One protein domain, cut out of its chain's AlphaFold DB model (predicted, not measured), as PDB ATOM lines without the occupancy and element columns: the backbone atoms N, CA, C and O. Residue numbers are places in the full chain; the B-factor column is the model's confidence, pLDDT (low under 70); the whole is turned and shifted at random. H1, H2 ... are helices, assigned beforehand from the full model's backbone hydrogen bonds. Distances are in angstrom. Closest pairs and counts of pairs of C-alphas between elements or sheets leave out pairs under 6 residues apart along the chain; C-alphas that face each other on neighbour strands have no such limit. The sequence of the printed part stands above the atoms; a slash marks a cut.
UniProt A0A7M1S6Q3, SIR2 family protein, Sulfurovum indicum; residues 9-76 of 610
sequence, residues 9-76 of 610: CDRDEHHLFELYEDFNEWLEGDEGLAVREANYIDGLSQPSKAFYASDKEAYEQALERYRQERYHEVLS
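This is residues 9 to 76 of the 610 residues of the protein "SIR2 family protein" of Sulfurovum indicum (UniProt A0A7M1S6Q3). One long helix, H5, begins in a compact head made with four short helices, H1 to H4, and its far end sticks out of that head as residues 68 to 76. In the head, the short helix H2 stands at about a right angle to H4 and H5 and makes a corner with H3, which follows it in the chain, while H1 sits out at one side near H4. The printed part has 68 residues with five named helices, in the order H1, H2, H3, H4, H5, and no named strand, which is the class all helix. The whole is compact, with a radius of gyration of the C-alphas of 11.9 A, yet elongated in outline, spanning 39 by 25 by 17 A.

Find C-alpha 56 at (60.865, 72.601, 44.261); from there H5, residues 56 to 74, runs 26.2 A to C-alpha 74 at (63.538, 51.065, 58.881). Before it comes H4, residues 47 to 54, 10.1 A long. H2, residues 21 to 28, measures 10.3 A, and H3, residues 33 to 38, measures 8.5 A. Look for H1, residues 14 to 18, at C-alpha 14, (55.060, 76.814, 53.075); it is 6.6 A long.

Start at H5, which with residues 58 to 59 alone only just touches H4, only at the corner by their link, with 3 pairs of C-alphas within 8 A. Their closest C-alphas are those of Tyr 52 and Tyr 59, 5.6 A apart, and the helices run opposite ways at a steep tilt of 42 degrees. Farther along H5, C-alpha 63 is 6.8 A from that of Phe 23, the closest pair with H2; these two helices are close but not clearly touching, and about perpendicular at 76 degrees. H3 and H5 are also close but not clearly touching, with the C-alphas of Val 35 and Ala 62 closest at 7.4 A. H2 touches H4, about perpendicular at 77 degrees, where the closest C-alphas, of Asn 24 and Ser 48, are 5.5 A apart. H2 and H3 only just touch, only at the corner, with 3 pairs of C-alphas within 8 A; Leu 27 and Leu 33 have the closest C-alphas, at 7.0 A. H1 is close to H4 but not clearly touching, the C-alphas of Phe 17 and Tyr 52 being closest at 7.3 A, and it is apart from H3 and H5. In H1, H2, H3, H4 and H5 every O i to N i+4 pair is within hydrogen-bond range.

The two C-alphas farthest apart are those of Arg 11 and Ser 76, at 39.1 A. The printed part has no cut and no long link. Residues 68 to 76, of which 68 to 74 belong to H5, stand free. The mean pLDDT of the printed part is 83.9, and the model's confidence is low, under 70, at residues 9 to 16.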
ATOM      1  N   CYS A   9      53.999  83.596  52.051       46.03
ATOM      2  CA  CYS A   9      53.891  82.231  52.574       46.03
ATOM      3  C   CYS A   9      52.789  81.395  51.902       46.03
ATOM      4  O   CYS A   9      52.958  80.189  51.759       46.03
ATOM      5  N   ASP A  10      51.689  82.022  51.466       50.28
ATOM      6  CA  ASP A  10      50.588  81.323  50.784       50.28
ATOM      7  C   ASP A  10      50.965  80.957  49.338       50.28
ATOM      8  O   ASP A  10      50.510  79.946  48.819       50.28
ATOM      9  N   ARG A  11      51.822  81.760  48.685       55.47
ATOM     10  CA  ARG A  11      52.302  81.492  47.315       55.47
ATOM     11  C   ARG A  11      53.422  80.465  47.231       55.47
ATOM     12  O   ARG A  11      53.600  79.884  46.168       55.47
ATOM     13  N   ASP A  12      54.183  80.302  48.305       58.91
ATOM     14  CA  ASP A  12      55.295  79.351  48.378       58.91
ATOM     15  C   ASP A  12      54.852  78.007  48.969       58.91
ATOM     16  O   ASP A  12      55.694  77.182  49.255       58.91
ATOM     17  N   GLU A  13      53.552  77.785  49.213       65.69
ATOM     18  CA  GLU A  13      53.026  76.541  49.805       65.69
ATOM     19  C   GLU A  13      53.777  76.102  51.081       65.69
ATOM     20  O   GLU A  13      53.973  74.919  51.339       65.69
ATOM     21  N   HIS A  14      54.175  77.065  51.925       67.62
ATOM     22  CA  HIS A  14      55.060  76.814  53.075       67.62
ATOM     23  C   HIS A  14      54.524  75.763  54.062       67.62
ATOM     24  O   HIS A  14      55.293  75.075  54.726       67.62
ATOM     25  N   HIS A  15      53.204  75.607  54.133       66.88
ATOM     26  CA  HIS A  15      52.548  74.568  54.923       66.88
ATOM     27  C   HIS A  15      52.957  73.145  54.494       66.88
ATOM     28  O   HIS A  15      53.052  72.265  55.340       66.88
ATOM     29  N   LEU A  16      53.257  72.915  53.208       69.50
ATOM     30  CA  LEU A  16      53.758  71.628  52.715       69.50
ATOM     31  C   LEU A  16      55.201  71.375  53.147       69.50
ATOM     32  O   LEU A  16      55.559  70.245  53.453       69.50
ATOM     33  N   PHE A  17      56.025  72.422  53.212       77.81
ATOM     34  CA  PHE A  17      57.379  72.319  53.752       77.81
ATOM     35  C   PHE A  17      57.358  71.873  55.223       77.81
ATOM     36  O   PHE A  17      58.129  70.997  55.609       77.81
ATOM     37  N   GLU A  18      56.452  72.427  56.034       78.38
ATOM     38  CA  GLU A  18      56.322  72.086  57.462       78.38
ATOM     39  C   GLU A  18      55.896  70.626  57.703       78.38
ATOM     40  O   GLU A  18      56.216  70.057  58.745       78.38
ATOM     41  N   LEU A  19      55.248  69.976  56.732       73.19
ATOM     42  CA  LEU A  19      54.848  68.568  56.836       73.19
ATOM     43  C   LEU A  19      56.026  67.590  56.697       73.19
ATOM     44  O   LEU A  19      55.919  66.444  57.138       73.19
ATOM     45  N   TYR A  20      57.161  68.044  56.157       78.94
ATOM     46  CA  TYR A  20      58.365  67.241  55.923       78.94
ATOM     47  C   TYR A  20      59.494  67.547  56.918       78.94
ATOM     48  O   TYR A  20      60.668  67.494  56.558       78.94
ATOM     49  N   GLU A  21      59.149  67.882  58.163       84.12
ATOM     50  CA  GLU A  21      60.091  68.245  59.232       84.12
ATOM     51  C   GLU A  21      61.287  67.286  59.339       84.12
ATOM     52  O   GLU A  21      62.418  67.741  59.225       84.12
ATOM     53  N   ASP A  22      61.059  65.972  59.426       84.44
ATOM     54  CA  ASP A  22      62.141  64.983  59.557       84.44
ATOM     55  C   ASP A  22      63.103  64.984  58.343       84.44
ATOM     56  O   ASP A  22      64.316  64.844  58.505       84.44
ATOM     57  N   PHE A  23      62.589  65.179  57.119       88.75
ATOM     58  CA  PHE A  23      63.432  65.315  55.922       88.75
ATOM     59  C   PHE A  23      64.213  66.628  55.939       88.75
ATOM     60  O   PHE A  23      65.394  66.658  55.597       88.75
ATOM     61  N   ASN A  24      63.561  67.713  56.352       90.06
ATOM     62  CA  ASN A  24      64.194  69.016  56.456       90.06
ATOM     63  C   ASN A  24      65.309  68.996  57.497       90.06
ATOM     64  O   ASN A  24      66.415  69.424  57.196       90.06
ATOM     65  N   GLU A  25      65.066  68.436  58.679       89.50
ATOM     66  CA  GLU A  25      66.083  68.254  59.714       89.50
ATOM     67  C   GLU A  25      67.242  67.381  59.231       89.50
ATOM     68  O   GLU A  25      68.403  67.738  59.432       89.50
ATOM     69  N   TRP A  26      66.952  66.278  58.532       92.12
ATOM     70  CA  TRP A  26      67.982  65.437  57.921       92.12
ATOM     71  C   TRP A  26      68.836  66.208  56.906       92.12
ATOM     72  O   TRP A  26      70.066  66.117  56.925       92.12
ATOM     73  N   LEU A  27      68.194  67.009  56.050       89.94
ATOM     74  CA  LEU A  27      68.861  67.828  55.043       89.94
ATOM     75  C   LEU A  27      69.716  68.939  55.679       89.94
ATOM     76  O   LEU A  27      70.754  69.314  55.132       89.94
ATOM     77  N   GLU A  28      69.295  69.460  56.833       90.25
ATOM     78  CA  GLU A  28      70.055  70.412  57.649       90.25
ATOM     79  C   GLU A  28      71.208  69.750  58.430       90.25
ATOM     80  O   GLU A  28      72.184  70.418  58.791       90.25
ATOM     81  N   GLY A  29      71.140  68.442  58.663       88.56
ATOM     82  CA  GLY A  29      72.170  67.662  59.339       88.56
ATOM     83  C   GLY A  29      73.373  67.309  58.458       88.56
ATOM     84  O   GLY A  29      73.437  67.621  57.269       88.56
ATOM     85  N   ASP A  30      74.353  66.626  59.052       89.06
ATOM     86  CA  ASP A  30      75.549  66.156  58.337       89.06
ATOM     87  C   ASP A  30      75.214  65.060  57.309       89.06
ATOM     88  O   ASP A  30      75.857  64.975  56.264       89.06
ATOM     89  N   GLU A  31      74.180  64.255  57.567       86.50
ATOM     90  CA  GLU A  31      73.728  63.196  56.654       86.50
ATOM     91  C   GLU A  31      73.203  63.756  55.321       86.50
ATOM     92  O   GLU A  31      73.405  63.147  54.269       86.50
ATOM     93  N   GLY A  32      72.602  64.951  55.339       88.00
ATOM     94  CA  GLY A  32      72.120  65.655  54.151       88.00
ATOM     95  C   GLY A  32      73.206  66.352  53.324       88.00
ATOM     96  O   GLY A  32      72.902  66.902  52.261       88.00
ATOM     97  N   LEU A  33      74.475  66.344  53.764       90.50
ATOM     98  CA  LEU A  33      75.559  67.116  53.141       90.50
ATOM     99  C   LEU A  33      75.709  66.829  51.643       90.50
ATOM    100  O   LEU A  33      75.814  67.763  50.853       90.50
ATOM    101  N   ALA A  34      75.655  65.560  51.233       89.50
ATOM    102  CA  ALA A  34      75.800  65.188  49.825       89.50
ATOM    103  C   ALA A  34      74.699  65.802  48.941       89.50
ATOM    104  O   ALA A  34      74.974  66.265  47.832       89.50
ATOM    105  N   VAL A  35      73.458  65.854  49.439       88.25
ATOM    106  CA  VAL A  35      72.340  66.506  48.741       88.25
ATOM    107  C   VAL A  35      72.537  68.018  48.723       88.25
ATOM    108  O   VAL A  35      72.297  68.650  47.691       88.25
ATOM    109  N   ARG A  36      73.031  68.608  49.817       91.50
ATOM    110  CA  ARG A  36      73.294  70.048  49.874       91.50
ATOM    111  C   ARG A  36      74.389  70.504  48.917       91.50
ATOM    112  O   ARG A  36      74.213  71.506  48.222       91.50
ATOM    113  N   GLU A  37      75.493  69.768  48.848       91.12
ATOM    114  CA  GLU A  37      76.600  70.048  47.931       91.12
ATOM    115  C   GLU A  37      76.162  69.889  46.471       91.12
ATOM    116  O   GLU A  37      76.436  70.763  45.646       91.12
ATOM    117  N   ALA A  38      75.430  68.814  46.154       88.75
ATOM    118  CA  ALA A  38      74.954  68.539  44.798       88.75
ATOM    119  C   ALA A  38      73.996  69.616  44.262       88.75
ATOM    120  O   ALA A  38      73.977  69.868  43.056       88.75
ATOM    121  N   ASN A  39      73.231  70.259  45.149       87.69
ATOM    122  CA  ASN A  39      72.257  71.294  44.802       87.69
ATOM    123  C   ASN A  39      72.748  72.726  45.093       87.69
ATOM    124  O   ASN A  39      71.978  73.672  44.963       87.69
ATOM    125  N   TYR A  40      74.027  72.915  45.449       87.88
ATOM    126  CA  TYR A  40      74.632  74.228  45.742       87.88
ATOM    127  C   TYR A  40      73.923  75.032  46.850       87.88
ATOM    128  O   TYR A  40      73.937  76.264  46.840       87.88
ATOM    129  N   ILE A  41      73.320  74.334  47.813       87.12
ATOM    130  CA  ILE A  41      72.619  74.917  48.971       87.12
ATOM    131  C   ILE A  41      73.425  74.782  50.274       87.12
ATOM    132  O   ILE A  41      72.964  75.200  51.337       87.12
ATOM    133  N   ASP A  42      74.624  74.200  50.204       87.88
ATOM    134  CA  ASP A  42      75.522  74.073  51.351       87.88
ATOM    135  C   ASP A  42      76.057  75.438  51.828       87.88
ATOM    136  O   ASP A  42      76.290  76.358  51.040       87.88
ATOM    137  N   GLY A  43      76.226  75.589  53.146       81.62
ATOM    138  CA  GLY A  43      76.693  76.831  53.775       81.62
ATOM    139  C   GLY A  43      75.664  77.971  53.853       81.62
ATOM    140  O   GLY A  43      75.992  79.059  54.338       81.62
ATOM    141  N   LEU A  44      74.423  77.750  53.407       86.06
ATOM    142  CA  LEU A  44      73.307  78.665  53.654       86.06
ATOM    143  C   LEU A  44      72.877  78.623  55.129       86.06
ATOM    144  O   LEU A  44      73.204  77.698  55.864       86.06
ATOM    145  N   SER A  45      72.122  79.630  55.579       82.12
ATOM    146  CA  SER A  45      71.608  79.658  56.958       82.12
ATOM    147  C   SER A  45      70.430  78.708  57.193       82.12
ATOM    148  O   SER A  45      70.211  78.308  58.329       82.12
ATOM    149  N   GLN A  46      69.643  78.428  56.146       85.69
ATOM    150  CA  GLN A  46      68.534  77.460  56.135       85.69
ATOM    151  C   GLN A  46      68.490  76.718  54.779       85.69
ATOM    152  O   GLN A  46      67.637  77.038  53.942       85.69
ATOM    153  N   PRO A  47      69.459  75.821  54.506       87.56
ATOM    154  CA  PRO A  47      69.553  75.011  53.295       87.56
ATOM    155  C   PRO A  47      68.240  74.372  52.840       87.56
ATOM    156  O   PRO A  47      67.913  74.479  51.665       87.56
ATOM    157  N   SER A  48      67.468  73.766  53.742       87.31
ATOM    158  CA  SER A  48      66.214  73.068  53.419       87.31
ATOM    159  C   SER A  48      65.145  74.009  52.857       87.31
ATOM    160  O   SER A  48      64.593  73.762  51.786       87.31
ATOM    161  N   LYS A  49      64.915  75.150  53.519       86.06
ATOM    162  CA  LYS A  49      63.983  76.189  53.045       86.06
ATOM    163  C   LYS A  49      64.459  76.837  51.756       86.06
ATOM    164  O   LYS A  49      63.652  77.116  50.875       86.06
ATOM    165  N   ALA A  50      65.763  77.090  51.647       85.00
ATOM    166  CA  ALA A  50      66.342  77.624  50.424       85.00
ATOM    167  C   ALA A  50      66.152  76.644  49.263       85.00
ATOM    168  O   ALA A  50      65.766  77.069  48.180       85.00
ATOM    169  N   PHE A  51      66.355  75.348  49.498       89.19
ATOM    170  CA  PHE A  51      66.157  74.310  48.497       89.19
ATOM    171  C   PHE A  51      64.710  74.278  48.017       89.19
ATOM    172  O   PHE A  51      64.472  74.458  46.827       89.19
ATOM    173  N   TYR A  52      63.770  74.186  48.961       85.88
ATOM    174  CA  TYR A  52      62.336  74.163  48.693       85.88
ATOM    175  C   TYR A  52      61.864  75.372  47.867       85.88
ATOM    176  O   TYR A  52      61.184  75.206  46.859       85.88
ATOM    177  N   ALA A  53      62.283  76.585  48.248       83.75
ATOM    178  CA  ALA A  53      61.882  77.819  47.569       83.75
ATOM    179  C   ALA A  53      62.611  78.057  46.230       83.75
ATOM    180  O   ALA A  53      62.121  78.794  45.373       83.75
ATOM    181  N   SER A  54      63.818  77.503  46.061       82.81
ATOM    182  CA  SER A  54      64.655  77.743  44.874       82.81
ATOM    183  C   SER A  54      64.421  76.745  43.740       82.81
ATOM    184  O   SER A  54      64.423  77.151  42.578       82.81
ATOM    185  N   ASP A  55      64.216  75.468  44.071       84.19
ATOM    186  CA  ASP A  55      64.059  74.367  43.123       84.19
ATOM    187  C   ASP A  55      63.184  73.268  43.746       84.19
ATOM    188  O   ASP A  55      63.658  72.269  44.296       84.19
ATOM    189  N   LYS A  56      61.870  73.491  43.677       84.00
ATOM    190  CA  LYS A  56      60.865  72.601  44.261       84.00
ATOM    191  C   LYS A  56      60.893  71.195  43.651       84.00
ATOM    192  O   LYS A  56      60.728  70.220  44.372       84.00
ATOM    193  N   GLU A  57      61.158  71.076  42.348       84.75
ATOM    194  CA  GLU A  57      61.219  69.776  41.668       84.75
ATOM    195  C   GLU A  57      62.419  68.953  42.160       84.75
ATOM    196  O   GLU A  57      62.284  67.767  42.466       84.75
ATOM    197  N   ALA A  58      63.595  69.576  42.298       83.94
ATOM    198  CA  ALA A  58      64.766  68.908  42.859       83.94
ATOM    199  C   ALA A  58      64.579  68.550  44.344       83.94
ATOM    200  O   ALA A  58      65.016  67.475  44.770       83.94
ATOM    201  N   TYR A  59      63.901  69.406  45.117       88.12
ATOM    202  CA  TYR A  59      63.522  69.114  46.500       88.12
ATOM    203  C   TYR A  59      62.615  67.880  46.584       88.12
ATOM    204  O   TYR A  59      62.904  66.963  47.349       88.12
ATOM    205  N   GLU A  60      61.558  67.811  45.770       85.44
ATOM    206  CA  GLU A  60      60.627  66.674  45.737       85.44
ATOM    207  C   GLU A  60      61.333  65.372  45.326       85.44
ATOM    208  O   GLU A  60      61.118  64.326  45.937       85.44
ATOM    209  N   GLN A  61      62.252  65.428  44.355       85.50
ATOM    210  CA  GLN A  61      63.069  64.270  43.978       85.50
ATOM    211  C   GLN A  61      64.002  63.810  45.105       85.50
ATOM    212  O   GLN A  61      64.221  62.608  45.271       85.50
ATOM    213  N   ALA A  62      64.588  64.743  45.859       87.56
ATOM    214  CA  ALA A  62      65.431  64.420  47.005       87.56
ATOM    215  C   ALA A  62      64.611  63.822  48.156       87.56
ATOM    216  O   ALA A  62      65.038  62.832  48.747       87.56
ATOM    217  N   LEU A  63      63.422  64.372  48.417       87.06
ATOM    218  CA  LEU A  63      62.474  63.852  49.397       87.06
ATOM    219  C   LEU A  63      62.044  62.421  49.051       87.06
ATOM    220  O   LEU A  63      62.062  61.555  49.919       87.06
ATOM    221  N   GLU A  64      61.716  62.139  47.789       85.44
ATOM    222  CA  GLU A  64      61.320  60.794  47.357       85.44
ATOM    223  C   GLU A  64      62.456  59.773  47.525       85.44
ATOM    224  O   GLU A  64      62.232  58.661  48.003       85.44
ATOM    225  N   ARG A  65      63.699  60.156  47.204       88.00
ATOM    226  CA  ARG A  65      64.872  59.299  47.455       88.00
ATOM    227  C   ARG A  65      65.071  59.044  48.944       88.00
ATOM    228  O   ARG A  65      65.242  57.894  49.335       88.00
ATOM    229  N   TYR A  66      64.990  60.092  49.763       88.94
ATOM    230  CA  TYR A  66      65.078  59.972  51.215       88.94
ATOM    231  C   TYR A  66      64.005  59.025  51.767       88.94
ATOM    232  O   TYR A  66      64.320  58.136  52.556       88.94
ATOM    233  N   ARG A  67      62.749  59.149  51.316       87.69
ATOM    234  CA  ARG A  67      61.656  58.248  51.717       87.69
ATOM    235  C   ARG A  67      61.970  56.794  51.371       87.69
ATOM    236  O   ARG A  67      61.850  55.929  52.234       87.69
ATOM    237  N   GLN A  68      62.429  56.525  50.149       88.19
ATOM    238  CA  GLN A  68      62.800  55.173  49.716       88.19
ATOM    239  C   GLN A  68      63.959  54.589  50.536       88.19
ATOM    240  O   GLN A  68      63.916  53.422  50.923       88.19
ATOM    241  N   GLU A  69      64.979  55.392  50.840       89.69
ATOM    242  CA  GLU A  69      66.103  54.983  51.690       89.69
ATOM    243  C   GLU A  69      65.644  54.664  53.119       89.69
ATOM    244  O   GLU A  69      66.011  53.619  53.658       89.69
ATOM    245  N   ARG A  70      64.762  55.487  53.702       90.50
ATOM    246  CA  ARG A  70      64.200  55.222  55.036       90.50
ATOM    247  C   ARG A  70      63.293  54.000  55.060       90.50
ATOM    248  O   ARG A  70      63.353  53.250  56.028       90.50
ATOM    249  N   TYR A  71      62.527  53.728  54.004       90.88
ATOM    250  CA  TYR A  71      61.793  52.464  53.869       90.88
ATOM    251  C   TYR A  71      62.739  51.259  53.926       90.88
ATOM    252  O   TYR A  71      62.493  50.320  54.684       90.88
ATOM    253  N   HIS A  72      63.838  51.289  53.162       92.12
ATOM    254  CA  HIS A  72      64.824  50.206  53.153       92.12
ATOM    255  C   HIS A  72      65.459  49.986  54.529       92.12
ATOM    256  O   HIS A  72      65.540  48.848  54.996       92.12
ATOM    257  N   GLU A  73      65.890  51.067  55.174       91.88
ATOM    258  CA  GLU A  73      66.545  51.025  56.478       91.88
ATOM    259  C   GLU A  73      65.581  50.547  57.570       91.88
ATOM    260  O   GLU A  73      65.821  49.527  58.213       91.88
ATOM    261  N   VAL A  74      64.461  51.249  57.752       93.19
ATOM    262  CA  VAL A  74      63.538  51.065  58.881       93.19
ATOM    263  C   VAL A  74      62.774  49.745  58.789       93.19
ATOM    264  O   VAL A  74      62.511  49.115  59.812       93.19
ATOM    265  N   LEU A  75      62.468  49.266  57.581       93.88
ATOM    266  CA  LEU A  75      61.823  47.962  57.384       93.88
ATOM    267  C   LEU A  75      62.831  46.807  57.266       93.88
ATOM    268  O   LEU A  75      62.457  45.702  56.861       93.88
ATOM    269  N   SER A  76      64.081  47.048  57.682       92.75
ATOM    270  CA  SER A  76      65.136  46.049  57.878       92.75
ATOM    271  C   SER A  76      65.529  45.285  56.609       92.75
ATOM    272  O   SER A  76      65.804  44.087  56.675       92.75
TER     273      SER A  76